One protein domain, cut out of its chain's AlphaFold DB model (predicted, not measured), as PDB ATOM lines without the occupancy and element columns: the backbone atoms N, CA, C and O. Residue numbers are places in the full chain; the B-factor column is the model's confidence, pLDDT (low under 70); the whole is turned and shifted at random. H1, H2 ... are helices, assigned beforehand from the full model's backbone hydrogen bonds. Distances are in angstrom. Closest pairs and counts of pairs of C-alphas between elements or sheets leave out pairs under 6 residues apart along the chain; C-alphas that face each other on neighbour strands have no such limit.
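This is residues 2 to 100 of the 100 residues of the protein "PK_Tyr_Ser-Thr domain-containing protein" of Dibothriocephalus latus (UniProt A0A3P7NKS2). With little regular structure, this model is a small head of four helices, loosely met, from which residues 83 to 100 stick out as a long free tail. Short H1 meets H2 and H4, while H3, the longest helix, touches no helix. The printed part has 99 residues, 38 of them in H1, H2, H3 and H4, in that order: all helix, with no named strand. It is extended, with a radius of gyration of the C-alphas of 21.7 A and spans of 88 by 28 by 27 A.

After residues 2 to 17, H1 spans residues 18 to 22, from C-alpha 18 at (167.790, 211.596, 147.173). H2 is residues 24 to 29. H3, residues 32 to 48, is 24.2 A long. H4, residues 60 to 69, is 14.1 A long and ends at C-alpha 69 at (160.140, 213.025, 144.600).

H1 and H2 touch only at the corner, closest at the C-alphas of Leu 20 and Ala 27, 4.6 A. H1 touches H4 at Pro 18 and Trp 68, their closest C-alphas, 5.2 A. H1 and H3 are close but not clearly touching, closest at the C-alphas of Leu 20 and Gly 34, 7.0 A. H3 is apart from H2 and H4. In H1, H2, H3 and H4 every O i to N i+4 pair is within hydrogen-bond range.

The C-alphas of Gln 2 and Pro 100, the two farthest apart, are 88.3 A apart. The printed part has no cut, and the link H3 to H4 is long. Residues 2 to 10 and 80 to 100 have pLDDT under 70.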
ATOM      1  N   GLN A   2     173.986 210.213 121.233       32.44
ATOM      2  CA  GLN A   2     172.719 209.854 121.887       32.44
ATOM      3  C   GLN A   2     172.492 210.587 123.222       32.44
ATOM      4  O   GLN A   2     173.184 210.351 124.206       32.44
ATOM      5  N   THR A   3     171.479 211.453 123.230       44.91
ATOM      6  CA  THR A   3     170.900 212.090 124.410       44.91
ATOM      7  C   THR A   3     169.937 211.101 125.056       44.91
ATOM      8  O   THR A   3     168.761 211.076 124.715       44.91
ATOM      9  N   THR A   4     170.415 210.249 125.954       46.88
ATOM     10  CA  THR A   4     169.527 209.460 126.816       46.88
ATOM     11  C   THR A   4     170.178 209.302 128.181       46.88
ATOM     12  O   THR A   4     170.850 208.308 128.446       46.88
ATOM     13  N   ASN A   5     169.948 210.291 129.048       47.84
ATOM     14  CA  ASN A   5     170.013 210.127 130.498       47.84
ATOM     15  C   ASN A   5     168.884 209.180 130.921       47.84
ATOM     16  O   ASN A   5     167.875 209.575 131.496       47.84
ATOM     17  N   VAL A   6     169.040 207.906 130.568       48.41
ATOM     18  CA  VAL A   6     168.375 206.820 131.271       48.41
ATOM     19  C   VAL A   6     169.270 206.571 132.472       48.41
ATOM     20  O   VAL A   6     170.135 205.696 132.456       48.41
ATOM     21  N   VAL A   7     169.114 207.392 133.511       53.66
ATOM     22  CA  VAL A   7     169.443 206.916 134.849       53.66
ATOM     23  C   VAL A   7     168.611 205.650 134.978       53.66
ATOM     24  O   VAL A   7     167.385 205.714 134.983       53.66
ATOM     25  N   ILE A   8     169.259 204.491 134.902       54.28
ATOM     26  CA  ILE A   8     168.579 203.215 135.056       54.28
ATOM     27  C   ILE A   8     168.052 203.231 136.486       54.28
ATOM     28  O   ILE A   8     168.807 202.957 137.420       54.28
ATOM     29  N   LEU A   9     166.781 203.613 136.646       56.44
ATOM     30  CA  LEU A   9     166.009 203.527 137.881       56.44
ATOM     31  C   LEU A   9     165.822 202.037 138.183       56.44
ATOM     32  O   LEU A   9     164.777 201.439 137.962       56.44
ATOM     33  N   GLY A  10     166.919 201.393 138.563       62.94
ATOM     34  CA  GLY A  10     167.036 199.962 138.766       62.94
ATOM     35  C   GLY A  10     167.248 199.635 140.236       62.94
ATOM     36  O   GLY A  10     167.461 200.508 141.077       62.94
ATOM     37  N   THR A  11     167.263 198.339 140.540       70.88
ATOM     38  CA  THR A  11     167.555 197.793 141.878       70.88
ATOM     39  C   THR A  11     168.832 198.361 142.505       70.88
ATOM     40  O   THR A  11     168.921 198.456 143.724       70.88
ATOM     41  N   ASN A  12     169.792 198.801 141.688       79.38
ATOM     42  CA  ASN A  12     171.080 199.339 142.129       79.38
ATOM     43  C   ASN A  12     171.003 200.717 142.813       79.38
ATOM     44  O   ASN A  12     171.997 201.152 143.380       79.38
ATOM     45  N   GLN A  13     169.858 201.405 142.772       88.69
ATOM     46  CA  GLN A  13     169.711 202.762 143.319       88.69
ATOM     47  C   GLN A  13     168.930 202.832 144.635       88.69
ATOM     48  O   GLN A  13     168.719 203.917 145.173       88.69
ATOM     49  N   LEU A  14     168.524 201.688 145.195       91.75
ATOM     50  CA  LEU A  14     167.749 201.640 146.441       91.75
ATOM     51  C   LEU A  14     168.508 202.229 147.644       91.75
ATOM     52  O   LEU A  14     167.890 202.777 148.558       91.75
ATOM     53  N   TRP A  15     169.839 202.174 147.628       93.88
ATOM     54  CA  TRP A  15     170.705 202.727 148.675       93.88
ATOM     55  C   TRP A  15     171.188 204.148 148.383       93.88
ATOM     56  O   TRP A  15     171.909 204.728 149.192       93.88
ATOM     57  N   THR A  16     170.810 204.719 147.241       92.69
ATOM     58  CA  THR A  16     171.284 206.035 146.822       92.69
ATOM     59  C   THR A  16     170.444 207.129 147.469       92.69
ATOM     60  O   THR A  16     169.213 207.086 147.467       92.69
ATOM     61  N   ALA A  17     171.121 208.128 148.027       92.69
ATOM     62  CA  ALA A  17     170.473 209.248 148.689       92.69
ATOM     63  C   ALA A  17     169.732 210.155 147.687       92.69
ATOM     64  O   ALA A  17     170.185 210.304 146.548       92.69
ATOM     65  N   PRO A  18     168.613 210.792 148.080       91.62
ATOM     66  CA  PRO A  18     167.790 211.596 147.173       91.62
ATOM     67  C   PRO A  18     168.542 212.768 146.532       91.62
ATOM     68  O   PRO A  18     168.232 213.156 145.411       91.62
ATOM     69  N   GLU A  19     169.534 213.338 147.213       91.69
ATOM     70  CA  GLU A  19     170.411 214.376 146.670       91.69
ATOM     71  C   GLU A  19     171.318 213.848 145.556       91.69
ATOM     72  O   GLU A  19     171.489 214.520 144.545       91.69
ATOM     73  N   LEU A  20     171.822 212.620 145.696       91.44
ATOM     74  CA  LEU A  20     172.647 211.967 144.680       91.44
ATOM     75  C   LEU A  20     171.794 211.497 143.494       91.44
ATOM     76  O   LEU A  20     172.266 211.461 142.369       91.44
ATOM     77  N   LEU A  21     170.520 211.170 143.721       90.31
ATOM     78  CA  LEU A  21     169.586 210.839 142.639       90.31
ATOM     79  C   LEU A  21     169.196 212.057 141.784       90.31
ATOM     80  O   LEU A  21     168.712 211.886 140.669       90.31
ATOM     81  N   ARG A  22     169.347 213.279 142.308       89.69
ATOM     82  CA  ARG A  22     168.969 214.528 141.620       89.69
ATOM     83  C   ARG A  22     170.152 215.238 140.964       89.69
ATOM     84  O   ARG A  22     169.927 216.020 140.046       89.69
ATOM     85  N   ASP A  23     171.371 214.988 141.433       89.94
ATOM     86  CA  ASP A  23     172.592 215.638 140.955       89.94
ATOM     87  C   ASP A  23     173.636 214.595 140.531       89.94
ATOM     88  O   ASP A  23     174.258 213.927 141.360       89.94
ATOM     89  N   GLU A  24     173.850 214.481 139.219       84.94
ATOM     90  CA  GLU A  24     174.817 213.558 138.615       84.94
ATOM     91  C   GLU A  24     176.266 213.874 139.009       84.94
ATOM     92  O   GLU A  24     177.075 212.958 139.173       84.94
ATOM     93  N   ALA A  25     176.612 215.151 139.200       88.12
ATOM     94  CA  ALA A  25     177.959 215.540 139.605       88.12
ATOM     95  C   ALA A  25     178.224 215.114 141.054       88.12
ATOM     96  O   ALA A  25     179.282 214.560 141.361       88.12
ATOM     97  N   ALA A  26     177.235 215.302 141.933       86.69
ATOM     98  CA  ALA A  26     177.300 214.801 143.300       86.69
ATOM     99  C   ALA A  26     177.327 213.265 143.340       86.69
ATOM    100  O   ALA A  26     178.081 212.697 144.129       86.69
ATOM    101  N   ALA A  27     176.560 212.586 142.479       86.75
ATOM    102  CA  ALA A  27     176.566 211.126 142.369       86.75
ATOM    103  C   ALA A  27     177.934 210.572 141.951       86.75
ATOM    104  O   ALA A  27     178.349 209.532 142.457       86.75
ATOM    105  N   PHE A  28     178.643 211.271 141.059       87.25
ATOM    106  CA  PHE A  28     179.974 210.873 140.604       87.25
ATOM    107  C   PHE A  28     181.034 210.986 141.707       87.25
ATOM    108  O   PHE A  28     181.890 210.114 141.838       87.25
ATOM    109  N   VAL A  29     180.983 212.059 142.501       91.12
ATOM    110  CA  VAL A  29     181.955 212.301 143.581       91.12
ATOM    111  C   VAL A  29     181.605 211.510 144.847       91.12
ATOM    112  O   VAL A  29     182.496 211.134 145.608       91.12
ATOM    113  N   GLY A  30     180.318 211.243 145.069       89.00
ATOM    114  CA  GLY A  30     179.805 210.760 146.344       89.00
ATOM    115  C   GLY A  30     179.789 211.867 147.402       89.00
ATOM    116  O   GLY A  30     180.449 212.901 147.288       89.00
ATOM    117  N   THR A  31     179.006 211.672 148.461       94.00
ATOM    118  CA  THR A  31     178.973 212.611 149.589       94.00
ATOM    119  C   THR A  31     178.894 211.860 150.909       94.00
ATOM    120  O   THR A  31     178.217 210.840 151.004       94.00
ATOM    121  N   GLN A  32     179.493 212.422 151.965       96.00
ATOM    122  CA  GLN A  32     179.405 211.847 153.314       96.00
ATOM    123  C   GLN A  32     177.948 211.679 153.779       96.00
ATOM    124  O   GLN A  32     177.615 210.723 154.471       96.00
ATOM    125  N   ARG A  33     177.058 212.609 153.407       94.81
ATOM    126  CA  ARG A  33     175.624 212.514 153.733       94.81
ATOM    127  C   ARG A  33     174.956 211.361 152.983       94.81
ATOM    128  O   ARG A  33     174.152 210.649 153.581       94.81
ATOM    129  N   GLY A  34     175.365 211.132 151.737       94.62
ATOM    130  CA  GLY A  34     174.965 209.970 150.958       94.62
ATOM    131  C   GLY A  34     175.423 208.649 151.576       94.62
ATOM    132  O   GLY A  34     174.635 207.710 151.638       94.62
ATOM    133  N   ASP A  35     176.640 208.599 152.123       95.31
ATOM    134  CA  ASP A  35     177.148 207.417 152.835       95.31
ATOM    135  C   ASP A  35     176.358 207.135 154.121       95.31
ATOM    136  O   ASP A  35     176.031 205.991 154.431       95.31
ATOM    137  N   VAL A  36     175.992 208.181 154.869       96.56
ATOM    138  CA  VAL A  36     175.125 208.042 156.051       96.56
ATOM    139  C   VAL A  36     173.746 207.511 155.654       96.56
ATOM    140  O   VAL A  36     173.189 206.661 156.352       96.56
ATOM    141  N   TYR A  37     173.195 207.986 154.536       94.81
ATOM    142  CA  TYR A  37     171.915 207.515 154.016       94.81
ATOM    143  C   TYR A  37     171.969 206.035 153.627       94.81
ATOM    144  O   TYR A  37     171.146 205.248 154.097       94.81
ATOM    145  N   SER A  38     172.946 205.642 152.808       94.62
ATOM    146  CA  SER A  38     173.092 204.262 152.336       94.62
ATOM    147  C   SER A  38     173.318 203.301 153.502       94.62
ATOM    148  O   SER A  38     172.665 202.258 153.584       94.62
ATOM    149  N   PHE A  39     174.141 203.700 154.476       95.69
ATOM    150  CA  PHE A  39     174.348 202.941 155.701       95.69
ATOM    151  C   PHE A  39     173.055 202.773 156.506       95.69
ATOM    152  O   PHE A  39     172.790 201.682 157.003       95.69
ATOM    153  N   ALA A  40     172.201 203.796 156.596       94.44
ATOM    154  CA  ALA A  40     170.911 203.681 157.279       94.44
ATOM    155  C   ALA A  40     169.961 202.669 156.607       94.44
ATOM    156  O   ALA A  40     169.250 201.949 157.311       94.44
ATOM    157  N   ILE A  41     169.963 202.575 155.271       94.19
ATOM    158  CA  ILE A  41     169.193 201.552 154.544       94.19
ATOM    159  C   ILE A  41     169.768 200.151 154.806       94.19
ATOM    160  O   ILE A  41     169.009 199.242 155.127       94.19
ATOM    161  N   ILE A  42     171.096 199.989 154.779       93.88
ATOM    162  CA  ILE A  42     171.756 198.711 155.107       93.88
ATOM    163  C   ILE A  42     171.431 198.280 156.544       93.88
ATOM    164  O   ILE A  42     171.102 197.123 156.800       93.88
ATOM    165  N   LEU A  43     171.487 199.212 157.501       93.06
ATOM    166  CA  LEU A  43     171.100 198.938 158.883       93.06
ATOM    167  C   LEU A  43     169.641 198.493 158.972       93.06
ATOM    168  O   LEU A  43     169.335 197.571 159.725       93.06
ATOM    169  N   HIS A  44     168.741 199.112 158.206       91.81
ATOM    170  CA  HIS A  44     167.349 198.679 158.138       91.81
ATOM    171  C   HIS A  44     167.233 197.227 157.646       91.81
ATOM    172  O   HIS A  44     166.592 196.417 158.313       91.81
ATOM    173  N   GLU A  45     167.922 196.849 156.574       91.12
ATOM    174  CA  GLU A  45     167.920 195.462 156.086       91.12
ATOM    175  C   GLU A  45     168.451 194.474 157.133       91.12
ATOM    176  O   GLU A  45     167.854 193.416 157.342       91.12
ATOM    177  N   ILE A  46     169.531 194.829 157.838       92.38
ATOM    178  CA  ILE A  46     170.147 193.978 158.867       92.38
ATOM    179  C   ILE A  46     169.222 193.815 160.076       92.38
ATOM    180  O   ILE A  46     168.997 192.695 160.529       92.38
ATOM    181  N   PHE A  47     168.682 194.911 160.612       89.25
ATOM    182  CA  PHE A  47     167.865 194.860 161.826       89.25
ATOM    183  C   PHE A  47     166.484 194.252 161.587       89.25
ATOM    184  O   PHE A  47     165.947 193.598 162.481       89.25
ATOM    185  N   PHE A  48     165.903 194.466 160.407       87.06
ATOM    186  CA  PHE A  48     164.559 193.993 160.084       87.06
ATOM    187  C   PHE A  48     164.554 192.718 159.233       87.06
ATOM    188  O   PHE A  48     163.475 192.179 158.986       87.06
ATOM    189  N   HIS A  49     165.726 192.217 158.824       89.44
ATOM    190  CA  HIS A  49     165.893 191.037 157.968       89.44
ATOM    191  C   HIS A  49     164.951 191.060 156.757       89.44
ATOM    192  O   HIS A  49     164.208 190.113 156.494       89.44
ATOM    193  N   THR A  50     164.933 192.187 156.053       88.94
ATOM    194  CA  THR A  50     163.985 192.467 154.973       88.94
ATOM    195  C   THR A  50     164.687 193.112 153.784       88.94
ATOM    196  O   THR A  50     165.854 193.479 153.881       88.94
ATOM    197  N   ALA A  51     163.979 193.225 152.660       89.62
ATOM    198  CA  ALA A  51     164.446 193.965 151.491       89.62
ATOM    199  C   ALA A  51     164.579 195.469 151.816       89.62
ATOM    200  O   ALA A  51     163.922 195.938 152.752       89.62
ATOM    201  N   PRO A  52     165.336 196.255 151.028       88.69
ATOM    202  CA  PRO A  52     165.428 197.700 151.219       88.69
ATOM    203  C   PRO A  52     164.046 198.342 151.390       88.69
ATOM    204  O   PRO A  52     163.092 198.008 150.688       88.69
ATOM    205  N   TYR A  53     163.923 199.261 152.347       90.69
ATOM    206  CA  TYR A  53     162.667 199.917 152.752       90.69
ATOM    207  C   TYR A  53     161.592 199.014 153.376       90.69
ATOM    208  O   TYR A  53     160.568 199.531 153.825       90.69
ATOM    209  N   GLY A  54     161.805 197.699 153.467       88.94
ATOM    210  CA  GLY A  54     160.833 196.754 154.018       88.94
ATOM    211  C   GLY A  54     159.665 196.458 153.079       88.94
ATOM    212  O   GLY A  54     158.599 196.056 153.539       88.94
ATOM    213  N   LEU A  55     159.851 196.678 151.775       88.69
ATOM    214  CA  LEU A  55     158.809 196.587 150.752       88.69
ATOM    215  C   LEU A  55     159.192 195.577 149.654       88.69
ATOM    216  O   LEU A  55     159.433 195.969 148.516       88.69
ATOM    217  N   PRO A  56     159.242 194.263 149.953       85.31
ATOM    218  CA  PRO A  56     159.735 193.248 149.014       85.31
ATOM    219  C   PRO A  56     158.856 193.064 147.767       85.31
ATOM    220  O   PRO A  56     159.314 192.515 146.770       85.31
ATOM    221  N   SER A  57     157.591 193.488 147.819       88.19
ATOM    222  CA  SER A  57     156.643 193.387 146.700       88.19
ATOM    223  C   SER A  57     156.573 194.656 145.848       88.19
ATOM    224  O   SER A  57     155.876 194.662 144.838       88.19
ATOM    225  N   THR A  58     157.251 195.733 146.253       88.56
ATOM    226  CA  THR A  58     157.250 197.004 145.523       88.56
ATOM    227  C   THR A  58     158.452 197.043 144.576       88.56
ATOM    228  O   THR A  58     159.570 196.755 145.010       88.56
ATOM    229  N   PRO A  59     158.265 197.387 143.291       90.81
ATOM    230  CA  PRO A  59     159.370 197.461 142.345       90.81
ATOM    231  C   PRO A  59     160.357 198.568 142.731       90.81
ATOM    232  O   PRO A  59     159.973 199.630 143.227       90.81
ATOM    233  N   ALA A  60     161.644 198.328 142.468       89.62
ATOM    234  CA  ALA A  60     162.709 199.244 142.863       89.62
ATOM    235  C   ALA A  60     162.556 200.638 142.241       89.62
ATOM    236  O   ALA A  60     162.761 201.635 142.924       89.62
ATOM    237  N   GLU A  61     162.130 200.710 140.981       90.06
ATOM    238  CA  GLU A  61     161.876 201.969 140.278       90.06
ATOM    239  C   GLU A  61     160.836 202.838 141.001       90.06
ATOM    240  O   GLU A  61     161.036 204.037 141.168       90.06
ATOM    241  N   GLU A  62     159.749 202.240 141.495       90.31
ATOM    242  CA  GLU A  62     158.716 202.976 142.229       90.31
ATOM    243  C   GLU A  62     159.263 203.527 143.551       90.31
ATOM    244  O   GLU A  62     158.966 204.663 143.929       90.31
ATOM    245  N   ILE A  63     160.095 202.744 144.242       91.50
ATOM    246  CA  ILE A  63     160.771 203.177 145.466       91.50
ATOM    247  C   ILE A  63     161.711 204.347 145.165       91.50
ATOM    248  O   ILE A  63     161.628 205.379 145.829       91.50
ATOM    249  N   VAL A  64     162.570 204.218 144.153       91.06
ATOM    250  CA  VAL A  64     163.528 205.262 143.766       91.06
ATOM    251  C   VAL A  64     162.794 206.534 143.339       91.06
ATOM    252  O   VAL A  64     163.162 207.615 143.788       91.06
ATOM    253  N   ASN A  65     161.700 206.424 142.581       90.75
ATOM    254  CA  ASN A  65     160.864 207.565 142.200       90.75
ATOM    255  C   ASN A  65     160.255 208.275 143.415       90.75
ATOM    256  O   ASN A  65     160.244 209.504 143.473       90.75
ATOM    257  N   LYS A  66     159.793 207.529 144.426       91.12
ATOM    258  CA  LYS A  66     159.285 208.108 145.682       91.12
ATOM    259  C   LYS A  66     160.380 208.818 146.477       91.12
ATOM    260  O   LYS A  66     160.151 209.908 147.000       91.12
ATOM    261  N   VAL A  67     161.572 208.225 146.550       91.69
ATOM    262  CA  VAL A  67     162.746 208.833 147.195       91.69
ATOM    263  C   VAL A  67     163.160 210.108 146.458       91.69
ATOM    264  O   VAL A  67     163.392 211.137 147.092       91.69
ATOM    265  N   TRP A  68     163.182 210.065 145.125       89.69
ATOM    266  CA  TRP A  68     163.517 211.193 144.264       89.69
ATOM    267  C   TRP A  68     162.485 212.323 144.334       89.69
ATOM    268  O   TRP A  68     162.875 213.489 144.353       89.69
ATOM    269  N   ALA A  69     161.188 212.019 144.435       89.94
ATOM    270  CA  ALA A  69     160.140 213.025 144.600       89.94
ATOM    271  C   ALA A  69     160.230 213.713 145.972       89.94
ATOM    272  O   ALA A  69     160.251 214.938 146.059       89.94
ATOM    273  N   GLY A  70     160.370 212.935 147.051       82.88
ATOM    274  CA  GLY A  70     160.582 213.454 148.406       82.88
ATOM    275  C   GLY A  70     159.374 214.133 149.065       82.88
ATOM    276  O   GLY A  70     159.532 214.624 150.184       82.88
ATOM    277  N   ASP A  71     158.198 214.138 148.428       79.81
ATOM    278  CA  ASP A  71     156.957 214.703 148.970       79.81
ATOM    279  C   ASP A  71     155.801 213.677 148.934       79.81
ATOM    280  O   ASP A  71     155.315 213.339 147.851       79.81
ATOM    281  N   PRO A  72     155.356 213.136 150.085       84.56
ATOM    282  CA  PRO A  72     155.972 213.246 151.407       84.56
ATOM    283  C   PRO A  72     157.318 212.504 151.476       84.56
ATOM    284  O   PRO A  72     157.615 211.617 150.675       84.56
ATOM    285  N   LEU A  73     158.126 212.831 152.487       85.62
ATOM    286  CA  LEU A  73     159.413 212.177 152.729       85.62
ATOM    287  C   LEU A  73     159.256 210.651 152.821       85.62
ATOM    288  O   LEU A  73     158.639 210.130 153.750       85.62
ATOM    289  N   PHE A  74     159.871 209.928 151.885       89.12
ATOM    290  CA  PHE A  74     159.842 208.470 151.874       89.12
ATOM    291  C   PHE A  74     160.881 207.895 152.849       89.12
ATOM    292  O   PHE A  74     162.015 208.383 152.932       89.12
ATOM    293  N   ARG A  75     160.492 206.892 153.645       87.75
ATOM    294  CA  ARG A  75     161.326 206.281 154.695       87.75
ATOM    295  C   ARG A  75     161.108 204.764 154.750       87.75
ATOM    296  O   ARG A  75     159.992 204.319 154.479       87.75
ATOM    297  N   PRO A  76     162.127 203.976 155.142       89.56
ATOM    298  CA  PRO A  76     161.966 202.546 155.388       89.56
ATOM    299  C   PRO A  76     160.890 202.232 156.428       89.56
ATOM    300  O   PRO A  76     160.777 202.918 157.448       89.56
ATOM    301  N   GLN A  77     160.117 201.170 156.200       88.69
ATOM    302  CA  GLN A  77     159.097 200.736 157.146       88.69
ATOM    303  C   GLN A  77     159.732 200.049 158.355       88.69
ATOM    304  O   GLN A  77     160.286 198.955 158.261       88.69
ATOM    305  N   VAL A  78     159.614 200.675 159.524       82.56
ATOM    306  CA  VAL A  78     160.017 200.083 160.802       82.56
ATOM    307  C   VAL A  78     158.820 199.345 161.407       82.56
ATOM    308  O   VAL A  78     157.906 199.937 161.979       82.56
ATOM    309  N   GLY A  79     158.762 198.025 161.221       70.50
ATOM    310  CA  GLY A  79     157.691 197.205 161.792       70.50
ATOM    311  C   GLY A  79     157.670 197.281 163.328       70.50
ATOM    312  O   GLY A  79     158.714 197.268 163.975       70.50
ATOM    313  N   ARG A  80     156.475 197.293 163.944       59.41
ATOM    314  CA  ARG A  80     156.301 197.300 165.420       59.41
ATOM    315  C   ARG A  80     156.810 196.028 166.126       59.41
ATOM    316  O   ARG A  80     156.806 195.953 167.354       59.41
ATOM    317  N   SER A  81     157.214 195.008 165.374       55.03
ATOM    318  CA  SER A  81     157.521 193.661 165.866       55.03
ATOM    319  C   SER A  81     158.959 193.457 166.354       55.03
ATOM    320  O   SER A  81     159.222 192.415 166.947       55.03
ATOM    321  N   PHE A  82     159.855 194.437 166.185       53.03
ATOM    322  CA  PHE A  82     161.251 194.366 166.643       53.03
ATOM    323  C   PHE A  82     161.539 195.165 167.923       53.03
ATOM    324  O   PHE A  82     162.689 195.488 168.220       53.03
ATOM    325  N   CYS A  83     160.535 195.372 168.789       47.75
ATOM    326  CA  CYS A  83     160.897 195.261 170.200       47.75
ATOM    327  C   CYS A  83     161.520 193.870 170.325       47.75
ATOM    328  O   CYS A  83     160.853 192.890 169.993       47.75
ATOM    329  N   ILE A  84     162.805 193.781 170.685       52.91
ATOM    330  CA  ILE A  84     163.443 192.499 170.969       52.91
ATOM    331  C   ILE A  84     162.599 191.900 172.080       52.91
ATOM    332  O   ILE A  84     162.777 192.212 173.260       52.91
ATOM    333  N   LYS A  85     161.616 191.077 171.703       47.66
ATOM    334  CA  LYS A  85     160.940 190.207 172.631       47.66
ATOM    335  C   LYS A  85     162.058 189.278 173.027       47.66
ATOM    336  O   LYS A  85     162.323 188.285 172.356       47.66
ATOM    337  N   HIS A  86     162.737 189.638 174.111       42.31
ATOM    338  CA  HIS A  86     163.382 188.690 174.984       42.31
ATOM    339  C   HIS A  86     162.272 187.712 175.340       42.31
ATOM    340  O   HIS A  86     161.553 187.873 176.325       42.31
ATOM    341  N   LYS A  87     162.072 186.719 174.473       53.12
ATOM    342  CA  LYS A  87     161.317 185.527 174.772       53.12
ATOM    343  C   LYS A  87     162.203 184.858 175.802       53.12
ATOM    344  O   LYS A  87     163.054 184.043 175.458       53.12
ATOM    345  N   ARG A  88     162.066 185.291 177.063       48.41
ATOM    346  CA  ARG A  88     162.488 184.534 178.230       48.41
ATOM    347  C   ARG A  88     161.760 183.214 178.072       48.41
ATOM    348  O   ARG A  88     160.597 183.072 178.429       48.41
ATOM    349  N   ARG A  89     162.413 182.283 177.384       47.59
ATOM    350  CA  ARG A  89     162.007 180.897 177.329       47.59
ATOM    351  C   ARG A  89     162.291 180.429 178.741       47.59
ATOM    352  O   ARG A  89     163.411 180.030 179.033       47.59
ATOM    353  N   SER A  90     161.314 180.602 179.628       49.78
ATOM    354  CA  SER A  90     161.289 179.949 180.924       49.78
ATOM    355  C   SER A  90     161.315 178.457 180.621       49.78
ATOM    356  O   SER A  90     160.276 177.834 180.429       49.78
ATOM    357  N   ARG A  91     162.516 177.892 180.447       58.38
ATOM    358  CA  ARG A  91     162.700 176.458 180.585       58.38
ATOM    359  C   ARG A  91     162.410 176.223 182.055       58.38
ATOM    360  O   ARG A  91     163.224 176.569 182.904       58.38
ATOM    361  N   THR A  92     161.218 175.729 182.351       54.22
ATOM    362  CA  THR A  92     160.982 175.030 183.607       54.22
ATOM    363  C   THR A  92     162.067 173.965 183.692       54.22
ATOM    364  O   THR A  92     162.121 173.058 182.861       54.22
ATOM    365  N   PHE A  93     163.013 174.174 184.600       56.66
ATOM    366  CA  PHE A  93     164.046 173.213 184.934       56.66
ATOM    367  C   PHE A  93     163.324 172.009 185.531       56.66
ATOM    368  O   PHE A  93     162.849 172.077 186.661       56.66
ATOM    369  N   VAL A  94     163.137 170.958 184.735       63.47
ATOM    370  CA  VAL A  94     162.653 169.676 185.246       63.47
ATOM    371  C   VAL A  94     163.895 168.971 185.793       63.47
ATOM    372  O   VAL A  94     164.814 168.729 185.005       63.47
ATOM    373  N   PRO A  95     163.999 168.721 187.111       53.25
ATOM    374  CA  PRO A  95     165.106 167.951 187.655       53.25
ATOM    375  C   PRO A  95     165.020 166.533 187.089       53.25
ATOM    376  O   PRO A  95     163.945 165.936 187.076       53.25
ATOM    377  N   ASP A  96     166.141 166.025 186.593       66.69
ATOM    378  CA  ASP A  96     166.254 164.676 186.048       66.69
ATOM    379  C   ASP A  96     166.026 163.644 187.170       66.69
ATOM    380  O   ASP A  96     166.896 163.420 188.020       66.69
ATOM    381  N   GLU A  97     164.827 163.055 187.219       59.97
ATOM    382  CA  GLU A  97     164.548 161.867 188.024       59.97
ATOM    383  C   GLU A  97     165.305 160.685 187.413       59.97
ATOM    384  O   GLU A  97     164.814 159.980 186.527       59.97
ATOM    385  N   ARG A  98     166.525 160.462 187.915       55.41
ATOM    386  CA  ARG A  98     167.260 159.210 187.728       55.41
ATOM    387  C   ARG A  98     166.375 158.043 188.177       55.41
ATOM    388  O   ARG A  98     166.208 157.809 189.372       55.41
ATOM    389  N   ARG A  99     165.794 157.333 187.208       47.22
ATOM    390  CA  ARG A  99     165.180 156.011 187.404       47.22
ATOM    391  C   ARG A  99     166.274 154.954 187.667       47.22
ATOM    392  O   ARG A  99     167.418 155.211 187.300       47.22
ATOM    393  N   PRO A 100     165.925 153.844 188.344       58.72
ATOM    394  CA  PRO A 100     166.773 153.130 189.300       58.72
ATOM    395  C   PRO A 100     167.965 152.417 188.666       58.72
ATOM    396  O   PRO A 100     167.827 151.945 187.515       58.72
TER     397      PRO A 100